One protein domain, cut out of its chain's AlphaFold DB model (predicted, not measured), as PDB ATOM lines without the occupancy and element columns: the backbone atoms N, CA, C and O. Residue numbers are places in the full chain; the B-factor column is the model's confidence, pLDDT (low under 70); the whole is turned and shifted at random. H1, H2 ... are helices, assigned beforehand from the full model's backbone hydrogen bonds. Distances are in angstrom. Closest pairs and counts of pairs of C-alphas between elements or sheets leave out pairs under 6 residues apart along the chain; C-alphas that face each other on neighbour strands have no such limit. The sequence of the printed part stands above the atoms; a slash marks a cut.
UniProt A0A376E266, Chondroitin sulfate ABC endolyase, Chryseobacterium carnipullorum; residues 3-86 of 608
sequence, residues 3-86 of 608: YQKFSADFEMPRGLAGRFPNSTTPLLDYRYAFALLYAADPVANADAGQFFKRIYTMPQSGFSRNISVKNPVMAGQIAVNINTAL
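AT A GLANCE: This is residues 3 to 86 of the 608 residues of the protein "Chondroitin sulfate ABC endolyase" of Chryseobacterium carnipullorum (UniProt A0A376E266). A helical hairpin of H3 and H4, with the longest helix, H5, packed across H3, makes a three-helix core at one end; the long looping stretch of residues 7 to 25 reaches to the other end of the longest axis. Short H2 lies between and leads into H3, while short H1 touches no helix. The printed part has 84 residues with five named helices, H1 to H5, and no named strand: class all helix. It is compact, with a radius of gyration of the C-alphas of 13.1 A and spans of 36 by 27 by 23 A.

HOW THE PARTS SIT: H5, residues 72 to 85, touches H3, residues 32 to 40, closest at the C-alphas of Ala 35 and Ala 79, 6.1 A, the same way at a steep tilt of 68 degrees, only just short of perpendicular. H3 and H4, residues 46 to 57, form a hairpin: they touch, closest at the C-alphas of Phe 34 and Ala 48, 5.0 A, opposite ways at a shallow tilt of 34 degrees, only just short of steep. H4 and H5 only just touch, with 3 pairs of C-alphas within 8 A. H2, residues 26 to 30, is near H4. H1, residues 3 to 6, is apart from H3 and H5. Every O i to N i+4 pair is within hydrogen-bond range in H2, H3, H4 and H5; H1 is too short for one.

IN THESE COORDINATES: H5 spans 20.3 A and ends at C-alpha 85 (282.679, 189.018, 154.650). H4 spans 16.9 A, H3 12.5 A, H2 6.1 A and H1 5.6 A, from C-alpha 3 (268.409, 171.573, 155.036).

THE WHOLE: The farthest C-alphas, Arg 19 and Ala 85, are 38.9 A apart. The printed part has no cut. Links H1 to H2 and H4 to H5 are long. Residues 61 to 81 and 83 to 84 have pLDDT under 70.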
ATOM      1  N   TYR A   3     269.422 170.827 155.806       90.12
ATOM      2  CA  TYR A   3     268.409 171.573 155.036       90.12
ATOM      3  C   TYR A   3     268.728 171.665 153.543       90.12
ATOM      4  O   TYR A   3     267.848 171.465 152.714       90.12
ATOM      5  N   GLN A   4     269.999 171.870 153.193       90.56
ATOM      6  CA  GLN A   4     270.446 171.917 151.800       90.56
ATOM      7  C   GLN A   4     270.230 170.607 151.036       90.56
ATOM      8  O   GLN A   4     270.087 170.612 149.814       90.56
ATOM      9  N   LYS A   5     270.249 169.476 151.746       95.12
ATOM     10  CA  LYS A   5     270.147 168.140 151.156       95.12
ATOM     11  C   LYS A   5     268.700 167.769 150.851       95.12
ATOM     12  O   LYS A   5     268.466 167.152 149.823       95.12
ATOM     13  N   PHE A   6     267.746 168.160 151.702       95.69
ATOM     14  CA  PHE A   6     266.328 167.839 151.488       95.69
ATOM     15  C   PHE A   6     265.490 168.973 150.894       95.69
ATOM     16  O   PHE A   6     264.390 168.698 150.428       95.69
ATOM     17  N   SER A   7     265.963 170.221 150.916       95.06
ATOM     18  CA  SER A   7     265.212 171.350 150.351       95.06
ATOM     19  C   SER A   7     265.662 171.644 148.925       95.06
ATOM     20  O   SER A   7     266.866 171.654 148.645       95.06
ATOM     21  N   ALA A   8     264.716 171.925 148.037       94.81
ATOM     22  CA  ALA A   8     264.975 172.525 146.740       94.81
ATOM     23  C   ALA A   8     264.672 174.019 146.862       94.81
ATOM     24  O   ALA A   8     263.519 174.410 147.030       94.81
ATOM     25  N   ASP A   9     265.716 174.843 146.828       93.25
ATOM     26  CA  ASP A   9     265.628 176.260 147.182       93.25
ATOM     27  C   ASP A   9     265.062 176.444 148.602       93.25
ATOM     28  O   ASP A   9     265.724 176.061 149.571       93.25
ATOM     29  N   PHE A  10     263.856 176.997 148.736       92.56
ATOM     30  CA  PHE A  10     263.181 177.160 150.025       92.56
ATOM     31  C   PHE A  10     262.264 175.985 150.388       92.56
ATOM     32  O   PHE A  10     261.923 175.853 151.565       92.56
ATOM     33  N   GLU A  11     261.942 175.113 149.424       94.69
ATOM     34  CA  GLU A  11     260.916 174.084 149.593       94.69
ATOM     35  C   GLU A  11     261.468 172.766 150.086       94.69
ATOM     36  O   GLU A  11     262.292 172.126 149.432       94.69
ATOM     37  N   MET A  12     260.935 172.312 151.216       95.44
ATOM     38  CA  MET A  12     261.071 170.934 151.660       95.44
ATOM     39  C   MET A  12     259.870 170.081 151.216       95.44
ATOM     40  O   MET A  12     258.756 170.599 151.099       95.44
ATOM     41  N   PRO A  13     260.056 168.761 151.037       94.88
ATOM     42  CA  PRO A  13     258.971 167.839 150.728       94.88
ATOM     43  C   PRO A  13     257.830 167.911 151.749       94.88
ATOM     44  O   PRO A  13     258.087 167.900 152.958       94.88
ATOM     45  N   ARG A  14     256.565 167.866 151.296       93.88
ATOM     46  CA  ARG A  14     255.380 167.861 152.189       93.88
ATOM     47  C   ARG A  14     255.427 166.737 153.226       93.88
ATOM     48  O   ARG A  14     254.932 166.904 154.338       93.88
ATOM     49  N   GLY A  15     256.085 165.620 152.911       92.44
ATOM     50  CA  GLY A  15     256.299 164.500 153.836       92.44
ATOM     51  C   GLY A  15     257.087 164.837 155.113       92.44
ATOM     52  O   GLY A  15     257.097 164.031 156.049       92.44
ATOM     53  N   LEU A  16     257.746 166.000 155.187       94.19
ATOM     54  CA  LEU A  16     258.401 166.513 156.397       94.19
ATOM     55  C   LEU A  16     257.566 167.537 157.174       94.19
ATOM     56  O   LEU A  16     257.944 167.906 158.282       94.19
ATOM     57  N   ALA A  17     256.430 167.979 156.639       93.94
ATOM     58  CA  ALA A  17     255.673 169.093 157.201       93.94
ATOM     59  C   ALA A  17     254.777 168.703 158.403       93.94
ATOM     60  O   ALA A  17     254.045 169.532 158.946       93.94
ATOM     61  N   GLY A  18     254.836 167.442 158.853       93.88
ATOM     62  CA  GLY A  18     254.091 166.950 160.015       93.88
ATOM     63  C   GLY A  18     252.582 167.154 159.857       93.88
ATOM     64  O   GLY A  18     252.013 166.834 158.814       93.88
ATOM     65  N   ARG A  19     251.930 167.709 160.885       95.31
ATOM     66  CA  ARG A  19     250.508 168.090 160.830       95.31
ATOM     67  C   ARG A  19     250.212 169.393 160.076       95.31
ATOM     68  O   ARG A  19     249.056 169.795 159.996       95.31
ATOM     69  N   PHE A  20     251.220 170.049 159.507       94.88
ATOM     70  CA  PHE A  20     251.077 171.311 158.783       94.88
ATOM     71  C   PHE A  20     251.474 171.133 157.312       94.88
ATOM     72  O   PHE A  20     252.511 171.640 156.902       94.88
ATOM     73  N   PRO A  21     250.676 170.431 156.484       91.88
ATOM     74  CA  PRO A  21     251.071 170.011 155.130       91.88
ATOM     75  C   PRO A  21     251.448 171.150 154.164       91.88
ATOM     76  O   PRO A  21     252.042 170.883 153.118       91.88
ATOM     77  N   ASN A  22     251.135 172.400 154.521       90.81
ATOM     78  CA  ASN A  22     251.447 173.603 153.746       90.81
ATOM     79  C   ASN A  22     252.614 174.428 154.304       90.81
ATOM     80  O   ASN A  22     253.018 175.405 153.685       90.81
ATOM     81  N   SER A  23     253.200 174.024 155.430       92.50
ATOM     82  CA  SER A  23     254.402 174.650 155.986       92.50
ATOM     83  C   SER A  23     255.661 174.039 155.363       92.50
ATOM     84  O   SER A  23     256.419 173.349 156.040       92.50
ATOM     85  N   THR A  24     255.868 174.255 154.060       93.88
ATOM     86  CA  THR A  24     256.982 173.669 153.283       93.88
ATOM     87  C   THR A  24     258.161 174.606 153.054       93.88
ATOM     88  O   THR A  24     259.190 174.152 152.565       93.88
ATOM     89  N   THR A  25     258.065 175.869 153.477       93.06
ATOM     90  CA  THR A  25     259.073 176.916 153.247       93.06
ATOM     91  C   THR A  25     259.841 177.348 154.521       93.06
ATOM     92  O   THR A  25     260.117 178.542 154.674       93.06
ATOM     93  N   PRO A  26     260.185 176.484 155.501       88.44
ATOM     94  CA  PRO A  26     260.675 176.937 156.815       88.44
ATOM     95  C   PRO A  26     261.992 177.727 156.733       88.44
ATOM     96  O   PRO A  26     262.313 178.515 157.620       88.44
ATOM     97  N   LEU A  27     262.760 177.563 155.652       87.06
ATOM     98  CA  LEU A  27     263.956 178.363 155.397       87.06
ATOM     99  C   LEU A  27     263.647 179.855 155.197       87.06
ATOM    100  O   LEU A  27     264.506 180.687 155.490       87.06
ATOM    101  N   LEU A  28     262.439 180.225 154.759       84.56
ATOM    102  CA  LEU A  28     262.030 181.630 154.688       84.56
ATOM    103  C   LEU A  28     261.898 182.266 156.077       84.56
ATOM    104  O   LEU A  28     262.214 183.446 156.239       84.56
ATOM    105  N   ASP A  29     261.514 181.486 157.082       80.00
ATOM    106  CA  ASP A  29     261.333 181.987 158.442       80.00
ATOM    107  C   ASP A  29     262.631 181.901 159.246       80.00
ATOM    108  O   ASP A  29     263.002 182.852 159.931       80.00
ATOM    109  N   TYR A  30     263.369 180.793 159.124       80.88
ATOM    110  CA  TYR A  30     264.486 180.471 160.016       80.88
ATOM    111  C   TYR A  30     265.882 180.707 159.432       80.88
ATOM    112  O   TYR A  30     266.867 180.450 160.125       80.88
ATOM    113  N   ARG A  31     266.031 181.221 158.201       82.06
ATOM    114  CA  ARG A  31     267.370 181.423 157.602       82.06
ATOM    115  C   ARG A  31     268.323 182.267 158.453       82.06
ATOM    116  O   ARG A  31     269.527 182.042 158.421       82.06
ATOM    117  N   TYR A  32     267.808 183.201 159.254       79.50
ATOM    118  CA  TYR A  32     268.629 184.017 160.154       79.50
ATOM    119  C   TYR A  32     269.359 183.191 161.220       79.50
ATOM    120  O   TYR A  32     270.387 183.630 161.725       79.50
ATOM    121  N   ALA A  33     268.874 181.990 161.551       85.75
ATOM    122  CA  ALA A  33     269.551 181.097 162.484       85.75
ATOM    123  C   ALA A  33     270.945 180.698 161.977       85.75
ATOM    124  O   ALA A  33     271.869 180.585 162.776       85.75
ATOM    125  N   PHE A  34     271.133 180.567 160.659       88.31
ATOM    126  CA  PHE A  34     272.446 180.292 160.067       88.31
ATOM    127  C   PHE A  34     273.394 181.492 160.187       88.31
ATOM    128  O   PHE A  34     274.582 181.313 160.447       88.31
ATOM    129  N   ALA A  35     272.862 182.714 160.088       85.62
ATOM    130  CA  ALA A  35     273.623 183.933 160.347       85.62
ATOM    131  C   ALA A  35     274.062 184.029 161.817       85.62
ATOM    132  O   ALA A  35     275.211 184.362 162.098       85.62
ATOM    133  N   LEU A  36     273.170 183.696 162.758       86.44
ATOM    134  CA  LEU A  36     273.490 183.659 164.188       86.44
ATOM    135  C   LEU A  36     274.524 182.576 164.519       86.44
ATOM    136  O   LEU A  36     275.428 182.828 165.311       86.44
ATOM    137  N   LEU A  37     274.419 181.399 163.895       89.19
ATOM    138  CA  LEU A  37     275.377 180.309 164.070       89.19
ATOM    139  C   LEU A  37     276.779 180.717 163.595       89.19
ATOM    140  O   LEU A  37     277.751 180.526 164.322       89.19
ATOM    141  N   TYR A  38     276.875 181.359 162.427       89.06
ATOM    142  CA  TYR A  38     278.130 181.944 161.958       89.06
ATOM    143  C   TYR A  38     278.657 183.032 162.900       89.06
ATOM    144  O   TYR A  38     279.833 183.035 163.230       89.06
ATOM    145  N   ALA A  39     277.804 183.949 163.365       86.69
ATOM    146  CA  ALA A  39     278.234 185.027 164.256       86.69
ATOM    147  C   ALA A  39     278.754 184.527 165.614       86.69
ATOM    148  O   ALA A  39     279.583 185.200 166.223       86.69
ATOM    149  N   ALA A  40     278.274 183.371 166.082       90.00
ATOM    150  CA  ALA A  40     278.730 182.758 167.325       90.00
ATOM    151  C   ALA A  40     280.158 182.196 167.216       90.00
ATOM    152  O   ALA A  40     280.935 182.337 168.155       90.00
ATOM    153  N   ASP A  41     280.502 181.587 166.079       91.44
ATOM    154  CA  ASP A  41     281.859 181.127 165.769       91.44
ATOM    155  C   ASP A  41     282.074 181.128 164.242       91.44
ATOM    156  O   ASP A  41     281.701 180.162 163.560       91.44
ATOM    157  N   PRO A  42     282.654 182.212 163.689       89.50
ATOM    158  CA  PRO A  42     282.848 182.368 162.249       89.50
ATOM    159  C   PRO A  42     283.754 181.315 161.612       89.50
ATOM    160  O   PRO A  42     283.616 181.026 160.424       89.50
ATOM    161  N   VAL A  43     284.692 180.757 162.384       90.50
ATOM    162  CA  VAL A  43     285.652 179.769 161.886       90.50
ATOM    163  C   VAL A  43     284.985 178.402 161.825       90.50
ATOM    164  O   VAL A  43     285.021 177.752 160.781       90.50
ATOM    165  N   ALA A  44     284.331 177.980 162.912       93.56
ATOM    166  CA  ALA A  44     283.684 176.673 162.972       93.56
ATOM    167  C   ALA A  44     282.427 176.579 162.092       93.56
ATOM    168  O   ALA A  44     282.109 175.499 161.601       93.56
ATOM    169  N   ASN A  45     281.723 177.697 161.877       92.94
ATOM    170  CA  ASN A  45     280.435 177.734 161.176       92.94
ATOM    171  C   ASN A  45     280.481 178.541 159.871       92.94
ATOM    172  O   ASN A  45     279.476 179.129 159.454       92.94
ATOM    173  N   ALA A  46     281.645 178.586 159.217       91.81
ATOM    174  CA  ALA A  46     281.801 179.245 157.924       91.81
ATOM    175  C   ALA A  46     280.771 178.735 156.896       91.81
ATOM    176  O   ALA A  46     280.183 179.535 156.172       91.81
ATOM    177  N   ASP A  47     280.477 177.429 156.887       92.69
ATOM    178  CA  ASP A  47     279.483 176.820 155.995       92.69
ATOM    179  C   ASP A  47     278.071 177.399 156.209       92.69
ATOM    180  O   ASP A  47     277.369 177.694 155.241       92.69
ATOM    181  N   ALA A  48     277.660 177.629 157.459       91.88
ATOM    182  CA  ALA A  48     276.382 178.252 157.802       91.88
ATOM    183  C   ALA A  48     276.300 179.699 157.306       91.88
ATOM    184  O   ALA A  48     275.272 180.103 156.759       91.88
ATOM    185  N   GLY A  49     277.390 180.461 157.432       90.69
ATOM    186  CA  GLY A  49     277.477 181.826 156.912       90.69
ATOM    187  C   GLY A  49     277.393 181.879 155.383       90.69
ATOM    188  O   GLY A  49     276.644 182.690 154.831       90.69
ATOM    189  N   GLN A  50     278.099 180.980 154.690       91.69
ATOM    190  CA  GLN A  50     278.063 180.874 153.227       91.69
ATOM    191  C   GLN A  50     276.672 180.446 152.726       91.69
ATOM    192  O   GLN A  50     276.141 181.046 151.787       91.69
ATOM    193  N   PHE A  51     276.044 179.474 153.397       91.94
ATOM    194  CA  PHE A  51     274.677 179.038 153.104       91.94
ATOM    195  C   PHE A  51     273.661 180.156 153.317       91.94
ATOM    196  O   PHE A  51     272.821 180.400 152.449       91.94
ATOM    197  N   PHE A  52     273.757 180.869 154.447       89.50
ATOM    198  CA  PHE A  52     272.927 182.034 154.728       89.50
ATOM    199  C   PHE A  52     273.039 183.065 153.609       89.50
ATOM    200  O   PHE A  52     272.017 183.512 153.091       89.50
ATOM    201  N   LYS A  53     274.264 183.418 153.202       86.94
ATOM    202  CA  LYS A  53     274.482 184.399 152.137       86.94
ATOM    203  C   LYS A  53     273.834 183.958 150.821       86.94
ATOM    204  O   LYS A  53     273.186 184.778 150.170       86.94
ATOM    205  N   ARG A  54     273.937 182.674 150.453       89.25
ATOM    206  CA  ARG A  54     273.254 182.138 149.264       89.25
ATOM    207  C   ARG A  54     271.742 182.349 149.360       89.25
ATOM    208  O   ARG A  54     271.170 183.048 148.534       89.25
ATOM    209  N   ILE A  55     271.093 181.818 150.394       87.56
ATOM    210  CA  ILE A  55     269.624 181.888 150.523       87.56
ATOM    211  C   ILE A  55     269.097 183.303 150.798       87.56
ATOM    212  O   ILE A  55     267.938 183.598 150.522       87.56
ATOM    213  N   TYR A  56     269.939 184.200 151.317       83.38
ATOM    214  CA  TYR A  56     269.612 185.610 151.519       83.38
ATOM    215  C   TYR A  56     269.646 186.428 150.220       83.38
ATOM    216  O   TYR A  56     269.037 187.491 150.156       83.38
ATOM    217  N   THR A  57     270.327 185.952 149.179       81.56
ATOM    218  CA  THR A  57     270.462 186.665 147.895       81.56
ATOM    219  C   THR A  57     269.557 186.118 146.788       81.56
ATOM    220  O   THR A  57     269.485 186.702 145.710       81.56
ATOM    221  N   MET A  58     268.839 185.020 147.044       86.19
ATOM    222  CA  MET A  58     267.898 184.408 146.098       86.19
ATOM    223  C   MET A  58     266.622 185.251 145.906       86.19
ATOM    224  O   MET A  58     266.185 185.905 146.843       86.19
ATOM    225  N   PRO A  59     265.946 185.214 144.743       80.25
ATOM    226  CA  PRO A  59     264.653 185.881 144.577       80.25
ATOM    227  C   PRO A  59     263.645 185.434 145.647       80.25
ATOM    228  O   PRO A  59     263.663 184.278 146.062       80.25
ATOM    229  N   GLN A  60     262.769 186.345 146.079       70.25
ATOM    230  CA  GLN A  60     261.888 186.181 147.253       70.25
ATOM    231  C   GLN A  60     262.626 186.174 148.610       70.25
ATOM    232  O   GLN A  60     262.006 185.940 149.650       70.25
ATOM    233  N   SER A  61     263.924 186.507 148.642       61.84
ATOM    234  CA  SER A  61     264.653 186.742 149.885       61.84
ATOM    235  C   SER A  61     264.295 188.102 150.494       61.84
ATOM    236  O   SER A  61     264.487 189.174 149.926       61.84
ATOM    237  N   GLY A  62     263.745 188.074 151.701       55.88
ATOM    238  CA  GLY A  62     263.429 189.279 152.460       55.88
ATOM    239  C   GLY A  62     262.936 188.907 153.847       55.88
ATOM    240  O   GLY A  62     262.274 187.883 154.021       55.88
ATOM    241  N   PHE A  63     263.313 189.664 154.877       55.66
ATOM    242  CA  PHE A  63     262.802 189.418 156.227       55.66
ATOM    243  C   PHE A  63     261.302 189.720 156.276       55.66
ATOM    244  O   PHE A  63     260.896 190.862 156.063       55.66
ATOM    245  N   SER A  64     260.484 188.720 156.610       51.09
ATOM    246  CA  SER A  64     259.138 188.995 157.107       51.09
ATOM    247  C   SER A  64     259.282 189.743 158.434       51.09
ATOM    248  O   SER A  64     259.981 189.286 159.337       51.09
ATOM    249  N   ARG A  65     258.659 190.916 158.577       44.91
ATOM    250  CA  ARG A  65     258.695 191.679 159.844       44.91
ATOM    251  C   ARG A  65     257.939 190.981 160.985       44.91
ATOM    252  O   ARG A  65     258.053 191.419 162.123       44.91
ATOM    253  N   ASN A  66     257.223 189.893 160.693       47.28
ATOM    254  CA  ASN A  66     256.456 189.104 161.659       47.28
ATOM    255  C   ASN A  66     257.266 188.002 162.357       47.28
ATOM    256  O   ASN A  66     256.686 187.138 163.012       47.28
ATOM    257  N   ILE A  67     258.595 187.993 162.239       49.53
ATOM    258  CA  ILE A  67     259.391 187.013 162.976       49.53
ATOM    259  C   ILE A  67     259.338 187.382 164.461       49.53
ATOM    260  O   ILE A  67     259.733 188.481 164.849       49.53
ATOM    261  N   SER A  68     258.928 186.437 165.310       48.16
ATOM    262  CA  SER A  68     259.091 186.513 166.767       48.16
ATOM    263  C   SER A  68     260.570 186.415 167.189       48.16
ATOM    264  O   SER A  68     260.911 185.714 168.141       48.16
ATOM    265  N   VAL A  69     261.487 187.101 166.493       51.72
ATOM    266  CA  VAL A  69     262.828 187.336 167.026       51.72
ATOM    267  C   VAL A  69     262.657 188.381 168.112       51.72
ATOM    268  O   VAL A  69     262.162 189.474 167.851       51.72
ATOM    269  N   LYS A  70     263.139 188.095 169.322       51.28
ATOM    270  CA  LYS A  70     263.203 189.098 170.394       51.28
ATOM    271  C   LYS A  70     264.029 190.347 170.009       51.28
ATOM    272  O   LYS A  70     263.990 191.325 170.744       51.28
ATOM    273  N   ASN A  71     264.765 190.333 168.883       56.78
ATOM    274  CA  ASN A  71     265.521 191.478 168.365       56.78
ATOM    275  C   ASN A  71     265.842 191.379 166.840       56.78
ATOM    276  O   ASN A  71     266.932 190.939 166.463       56.78
ATOM    277  N   PRO A  72     264.926 191.777 165.935       59.50
ATOM    278  CA  PRO A  72     265.131 191.705 164.480       59.50
ATOM    279  C   PRO A  72     266.235 192.645 163.957       59.50
ATOM    280  O   PRO A  72     266.823 192.376 162.911       59.50
ATOM    281  N   VAL A  73     266.561 193.716 164.691       62.47
ATOM    282  CA  VAL A  73     267.617 194.679 164.323       62.47
ATOM    283  C   VAL A  73     269.004 194.041 164.435       62.47
ATOM    284  O   VAL A  73     269.823 194.180 163.530       62.47
ATOM    285  N   MET A  74     269.248 193.273 165.500       63.47
ATOM    286  CA  MET A  74     270.514 192.558 165.701       63.47
ATOM    287  C   MET A  74     270.744 191.488 164.624       63.47
ATOM    288  O   MET A  74     271.833 191.404 164.059       63.47
ATOM    289  N   ALA A  75     269.706 190.716 164.284       63.06
ATOM    290  CA  ALA A  75     269.771 189.743 163.194       63.06
ATOM    291  C   ALA A  75     270.036 190.419 161.835       63.06
ATOM    292  O   ALA A  75     270.811 189.900 161.033       63.06
ATOM    293  N   GLY A  76     269.448 191.599 161.603       63.75
ATOM    294  CA  GLY A  76     269.711 192.422 160.422       63.75
ATOM    295  C   GLY A  76     271.162 192.906 160.333       63.75
ATOM    296  O   GLY A  76     271.778 192.777 159.279       63.75
ATOM    297  N   GLN A  77     271.745 193.394 161.433       64.62
ATOM    298  CA  GLN A  77     273.139 193.858 161.448       64.62
ATOM    299  C   GLN A  77     274.135 192.714 161.214       64.62
ATOM    300  O   GLN A  77     275.086 192.861 160.446       64.62
ATOM    301  N   ILE A  78     273.896 191.558 161.839       67.69
ATOM    302  CA  ILE A  78     274.694 190.347 161.620       67.69
ATOM    303  C   ILE A  78     274.600 189.914 160.151       67.69
ATOM    304  O   ILE A  78     275.623 189.650 159.524       67.69
ATOM    305  N   ALA A  79     273.396 189.911 159.571       66.38
ATOM    306  CA  ALA A  79     273.192 189.567 158.168       66.38
ATOM    307  C   ALA A  79     273.956 190.495 157.206       66.38
ATOM    308  O   ALA A  79     274.583 190.008 156.265       66.38
ATOM    309  N   VAL A  80     273.949 191.812 157.452       66.19
ATOM    310  CA  VAL A  80     274.694 192.797 156.645       66.19
ATOM    311  C   VAL A  80     276.203 192.547 156.717       66.19
ATOM    312  O   VAL A  80     276.861 192.524 155.678       66.19
ATOM    313  N   ASN A  81     276.742 192.293 157.913       68.38
ATOM    314  CA  ASN A  81     278.172 192.040 158.106       68.38
ATOM    315  C   ASN A  81     278.631 190.723 157.448       68.38
ATOM    316  O   ASN A  81     279.716 190.655 156.877       68.38
ATOM    317  N   ILE A  82     277.804 189.674 157.481       70.56
ATOM    318  CA  ILE A  82     278.092 188.406 156.789       70.56
ATOM    319  C   ILE A  82     278.097 188.600 155.274       70.56
ATOM    320  O   ILE A  82     278.937 188.036 154.568       70.56
ATOM    321  N   ASN A  83     277.164 189.410 154.773       64.12
ATOM    322  CA  ASN A  83     277.008 189.628 153.345       64.12
ATOM    323  C   ASN A  83     278.258 190.256 152.704       64.12
ATOM    324  O   ASN A  83     278.516 190.010 151.527       64.12
ATOM    325  N   THR A  84     279.069 191.010 153.448       67.94
ATOM    326  CA  THR A  84     280.335 191.572 152.949       67.94
ATOM    327  C   THR A  84     281.551 190.672 153.195       67.94
ATOM    328  O   THR A  84     282.511 190.757 152.435       67.94
ATOM    329  N   ALA A  85     281.514 189.788 154.200       75.19
ATOM    330  CA  ALA A  85     282.679 189.018 154.650       75.19
ATOM    331  C   ALA A  85     282.876 187.649 153.969       75.19
ATOM    332  O   ALA A  85     284.000 187.155 153.919       75.19
ATOM    333  N   LEU A  86     281.811 187.015 153.465       85.06
ATOM    334  CA  LEU A  86     281.864 185.650 152.914       85.06
ATOM    335  C   LEU A  86     281.447 185.586 151.447       85.06
ATOM    336  O   LEU A  86     280.687 186.423 150.982       85.06
TER     337      LEU A  86